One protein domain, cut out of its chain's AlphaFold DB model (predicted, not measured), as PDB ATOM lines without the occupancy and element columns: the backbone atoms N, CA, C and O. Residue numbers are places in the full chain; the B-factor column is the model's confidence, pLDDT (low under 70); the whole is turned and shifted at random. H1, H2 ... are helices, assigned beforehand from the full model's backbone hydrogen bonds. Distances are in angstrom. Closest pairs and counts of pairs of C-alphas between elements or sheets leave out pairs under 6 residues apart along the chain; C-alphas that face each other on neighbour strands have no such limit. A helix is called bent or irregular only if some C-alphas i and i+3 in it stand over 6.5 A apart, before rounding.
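What this domain is: This is residues 9 to 48 of the 186 residues of an uncharacterized protein of Mycetocola miduiensis (UniProt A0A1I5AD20). Two separate helices, H1 and H2, form the arms of a wide, open V, and the link of residues 24 to 33 makes its bottom. The arms have no contact with each other, and the middle of the V is empty. The printed part has 40 residues with two named helices, H1 then H2, and no named strand; its class is all helix. It is extended, with a radius of gyration of the C-alphas of 14.8 A, and flat, spanning 41 by 25 by 10 A.

Where its parts are: H1, the longest helix, is residues 9 to 23, 20.4 A long, beginning at C-alpha 9 (19.923, -4.057, 22.972). It is neither bent nor irregular, but only just: C-alphas 17 and 20 are 6.4 A apart. H2, residues 34 to 46, is 18.1 A long and ends at C-alpha 46 (30.512, 14.004, 57.061).

How they stand to each other: H1 and H2 are apart, with no C-alpha of one within 8 A of the other. In H2 every O i to N i+4 pair is within hydrogen-bond range; in H1, 9 of 11 are.

The domain as a whole: The C-alphas farthest apart, of Gly 10 and Ser 46, are 41.3 A apart. The printed part has no cut, and the link from H1 to H2 is short. Residues 23 to 32 have pLDDT under 70.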
ATOM      1  N   GLN A   9      19.436  -5.316  23.536       86.69
ATOM      2  CA  GLN A   9      19.923  -4.057  22.972       86.69
ATOM      3  C   GLN A   9      18.787  -3.076  22.702       86.69
ATOM      4  O   GLN A   9      18.882  -1.947  23.157       86.69
ATOM      5  N   GLY A  10      17.666  -3.503  22.119       88.81
ATOM      6  CA  GLY A  10      16.496  -2.639  21.957       88.81
ATOM      7  C   GLY A  10      15.914  -2.161  23.292       88.81
ATOM      8  O   GLY A  10      15.430  -1.035  23.394       88.81
ATOM      9  N   VAL A  11      16.000  -2.973  24.352       84.88
ATOM     10  CA  VAL A  11      15.622  -2.544  25.711       84.88
ATOM     11  C   VAL A  11      16.584  -1.485  26.255       84.88
ATOM     12  O   VAL A  11      16.125  -0.512  26.854       84.88
ATOM     13  N   LEU A  12      17.895  -1.650  26.057       86.12
ATOM     14  CA  LEU A  12      18.893  -0.664  26.475       86.12
ATOM     15  C   LEU A  12      18.782   0.627  25.656       86.12
ATOM     16  O   LEU A  12      18.754   1.698  26.248       86.12
ATOM     17  N   ASP A  13      18.595   0.545  24.342       89.31
ATOM     18  CA  ASP A  13      18.377   1.706  23.475       89.31
ATOM     19  C   ASP A  13      17.148   2.498  23.929       89.31
ATOM     20  O   ASP A  13      17.220   3.710  24.100       89.31
ATOM     21  N   ARG A  14      16.040   1.816  24.245       86.31
ATOM     22  CA  ARG A  14      14.825   2.462  24.773       86.31
ATOM     23  C   ARG A  14      15.023   3.053  26.159       86.31
ATOM     24  O   ARG A  14      14.507   4.131  26.447       86.31
ATOM     25  N   ALA A  15      15.750   2.359  27.030       83.88
ATOM     26  CA  ALA A  15      16.110   2.900  28.331       83.88
ATOM     27  C   ALA A  15      16.967   4.166  28.171       83.88
ATOM     28  O   ALA A  15      16.740   5.138  28.881       83.88
ATOM     29  N   TRP A  16      17.881   4.208  27.202       84.38
ATOM     30  CA  TRP A  16      18.702   5.382  26.926       84.38
ATOM     31  C   TRP A  16      17.881   6.506  26.280       84.38
ATOM     32  O   TRP A  16      17.973   7.642  26.725       84.38
ATOM     33  N   GLU A  17      17.021   6.216  25.306       88.00
ATOM     34  CA  GLU A  17      16.147   7.207  24.657       88.00
ATOM     35  C   GLU A  17      15.169   7.875  25.632       88.00
ATOM     36  O   GLU A  17      14.810   9.035  25.439       88.00
ATOM     37  N   HIS A  18      14.716   7.160  26.667       82.56
ATOM     38  CA  HIS A  18      13.657   7.650  27.552       82.56
ATOM     39  C   HIS A  18      14.127   8.044  28.953       82.56
ATOM     40  O   HIS A  18      13.579   8.988  29.520       82.56
ATOM     41  N   LEU A  19      15.119   7.358  29.529       79.81
ATOM     42  CA  LEU A  19      15.564   7.637  30.897       79.81
ATOM     43  C   LEU A  19      16.633   8.730  30.943       79.81
ATOM     44  O   LEU A  19      16.554   9.586  31.816       79.81
ATOM     45  N   LEU A  20      17.592   8.765  30.008       73.62
ATOM     46  CA  LEU A  20      18.630   9.813  30.000       73.62
ATOM     47  C   LEU A  20      18.041  11.229  29.896       73.62
ATOM     48  O   LEU A  20      18.425  12.069  30.707       73.62
ATOM     49  N   PRO A  21      17.075  11.509  28.999       74.88
ATOM     50  CA  PRO A  21      16.438  12.825  28.953       74.88
ATOM     51  C   PRO A  21      15.639  13.171  30.213       74.88
ATOM     52  O   PRO A  21      15.452  14.342  30.503       74.88
ATOM     53  N   ALA A  22      15.164  12.176  30.969       70.38
ATOM     54  CA  ALA A  22      14.460  12.408  32.231       70.38
ATOM     55  C   ALA A  22      15.413  12.756  33.388       70.38
ATOM     56  O   ALA A  22      14.986  13.376  34.360       70.38
ATOM     57  N   PHE A  23      16.689  12.363  33.286       68.75
ATOM     58  CA  PHE A  23      17.746  12.772  34.214       68.75
ATOM     59  C   PHE A  23      18.380  14.117  33.850       68.75
ATOM     60  O   PHE A  23      19.005  14.711  34.719       68.75
ATOM     61  N   ALA A  24      18.216  14.580  32.607       64.88
ATOM     62  CA  ALA A  24      18.577  15.923  32.168       64.88
ATOM     63  C   ALA A  24      17.372  16.861  32.360       64.88
ATOM     64  O   ALA A  24      16.558  17.063  31.457       64.88
ATOM     65  N   GLY A  25      17.209  17.392  33.568       61.16
ATOM     66  CA  GLY A  25      16.224  18.421  33.866       61.16
ATOM     67  C   GLY A  25      16.449  19.700  33.041       61.16
ATOM     68  O   GLY A  25      17.518  19.908  32.468       61.16
ATOM     69  N   PRO A  26      15.454  20.602  32.974       58.81
ATOM     70  CA  PRO A  26      15.558  21.852  32.213       58.81
ATOM     71  C   PRO A  26      16.701  22.781  32.673       58.81
ATOM     72  O   PRO A  26      17.123  23.627  31.888       58.81
ATOM     73  N   ASP A  27      17.230  22.588  33.888       55.47
ATOM     74  CA  ASP A  27      18.384  23.317  34.438       55.47
ATOM     75  C   ASP A  27      19.747  22.658  34.122       55.47
ATOM     76  O   ASP A  27      20.792  23.265  34.345       55.47
ATOM     77  N   ASP A  28      19.776  21.452  33.537       56.25
ATOM     78  CA  ASP A  28      21.025  20.737  33.212       56.25
ATOM     79  C   ASP A  28      21.688  21.216  31.911       56.25
ATOM     80  O   ASP A  28      22.809  20.815  31.585       56.25
ATOM     81  N   ALA A  29      21.027  22.108  31.166       56.53
ATOM     82  CA  ALA A  29      21.613  22.745  29.987       56.53
ATOM     83  C   ALA A  29      22.771  23.697  30.342       56.53
ATOM     84  O   ALA A  29      23.590  23.993  29.471       56.53
ATOM     85  N   ASP A  30      22.861  24.134  31.604       56.66
ATOM     86  CA  ASP A  30      23.870  25.076  32.100       56.66
ATOM     87  C   ASP A  30      24.673  24.477  33.275       56.66
ATOM     88  O   ASP A  30      24.928  25.129  34.275       56.66
ATOM     89  N   GLY A  31      25.064  23.202  33.141       58.28
ATOM     90  CA  GLY A  31      26.186  22.573  33.849       58.28
ATOM     91  C   GLY A  31      26.143  22.577  35.382       58.28
ATOM     92  O   GLY A  31      26.481  23.578  35.998       58.28
ATOM     93  N   SER A  32      25.867  21.406  35.973       67.25
ATOM     94  CA  SER A  32      26.067  21.037  37.392       67.25
ATOM     95  C   SER A  32      25.832  22.172  38.402       67.25
ATOM     96  O   SER A  32      26.706  23.024  38.612       67.25
ATOM     97  N   ASP A  33      24.691  22.161  39.094       79.56
ATOM     98  CA  ASP A  33      24.454  23.071  40.216       79.56
ATOM     99  C   ASP A  33      25.570  22.928  41.271       79.56
ATOM    100  O   ASP A  33      25.570  22.031  42.114       79.56
ATOM    101  N   ARG A  34      26.533  23.857  41.239       82.12
ATOM    102  CA  ARG A  34      27.690  23.883  42.145       82.12
ATOM    103  C   ARG A  34      27.278  23.940  43.613       82.12
ATOM    104  O   ARG A  34      28.053  23.507  44.466       82.12
ATOM    105  N   SER A  35      26.100  24.485  43.919       84.88
ATOM    106  CA  SER A  35      25.557  24.515  45.276       84.88
ATOM    107  C   SER A  35      25.123  23.115  45.707       84.88
ATOM    108  O   SER A  35      25.486  22.671  46.798       84.88
ATOM    109  N   ALA A  36      24.418  22.389  44.836       84.94
ATOM    110  CA  ALA A  36      24.050  20.994  45.063       84.94
ATOM    111  C   ALA A  36      25.283  20.081  45.172       84.94
ATOM    112  O   ALA A  36      25.351  19.262  46.091       84.94
ATOM    113  N   ASP A  37      26.289  20.269  44.314       86.19
ATOM    114  CA  ASP A  37      27.550  19.519  44.370       86.19
ATOM    115  C   ASP A  37      28.320  19.793  45.666       86.19
ATOM    116  O   ASP A  37      28.838  18.868  46.294       86.19
ATOM    117  N   SER A  38      28.365  21.052  46.109       89.69
ATOM    118  CA  SER A  38      29.012  21.422  47.373       89.69
ATOM    119  C   SER A  38      28.282  20.808  48.569       89.69
ATOM    120  O   SER A  38      28.920  20.210  49.434       89.69
ATOM    121  N   ALA A  39      26.946  20.862  48.590       90.06
ATOM    122  CA  ALA A  39      26.144  20.236  49.639       90.06
ATOM    123  C   ALA A  39      26.309  18.703  49.661       90.06
ATOM    124  O   ALA A  39      26.385  18.091  50.731       90.06
ATOM    125  N   LEU A  40      26.405  18.068  48.487       89.19
ATOM    126  CA  LEU A  40      26.700  16.642  48.374       89.19
ATOM    127  C   LEU A  40      28.106  16.326  48.895       89.19
ATOM    128  O   LEU A  40      28.264  15.381  49.666       89.19
ATOM    129  N   ALA A  41      29.110  17.120  48.521       88.50
ATOM    130  CA  ALA A  41      30.484  16.946  48.979       88.50
ATOM    131  C   ALA A  41      30.599  17.076  50.505       88.50
ATOM    132  O   ALA A  41      31.233  16.234  51.138       88.50
ATOM    133  N   GLU A  42      29.938  18.064  51.115       89.69
ATOM    134  CA  GLU A  42      29.883  18.229  52.574       89.69
ATOM    135  C   GLU A  42      29.213  17.034  53.258       89.69
ATOM    136  O   GLU A  42      29.730  16.497  54.244       89.69
ATOM    137  N   ARG A  43      28.093  16.553  52.704       92.81
ATOM    138  CA  ARG A  43      27.410  15.366  53.222       92.81
ATOM    139  C   ARG A  43      28.300  14.129  53.132       92.81
ATOM    140  O   ARG A  43      28.413  13.405  54.118       92.81
ATOM    141  N   LEU A  44      28.952  13.894  51.994       90.81
ATOM    142  CA  LEU A  44      29.875  12.770  51.813       90.81
ATOM    143  C   LEU A  44      31.085  12.877  52.747       90.81
ATOM    144  O   LEU A  44      31.474  11.873  53.340       90.81
ATOM    145  N   ALA A  45      31.629  14.078  52.947       83.94
ATOM    146  CA  ALA A  45      32.711  14.309  53.899       83.94
ATOM    147  C   ALA A  45      32.281  13.980  55.337       83.94
ATOM    148  O   ALA A  45      33.036  13.340  56.067       83.94
ATOM    149  N   SER A  46      31.051  14.335  55.732       83.56
ATOM    150  CA  SER A  46      30.512  14.004  57.061       83.56
ATOM    151  C   SER A  46      30.262  12.505  57.277       83.56
ATOM    152  O   SER A  46      30.261  12.038  58.411       83.56
ATOM    153  N   LEU A  47      30.064  11.752  56.190       89.00
ATOM    154  CA  LEU A  47      29.868  10.299  56.201       89.00
ATOM    155  C   LEU A  47      31.189   9.526  56.076       89.00
ATOM    156  O   LEU A  47      31.183   8.295  56.042       89.00
ATOM    157  N   GLY A  48      32.317  10.237  55.996       85.25
ATOM    158  CA  GLY A  48      33.637   9.635  55.952       85.25
ATOM    159  C   GLY A  48      33.889   8.752  57.171       85.25
ATOM    160  O   GLY A  48      33.567   9.105  58.307       85.25
TER     161      GLY A  48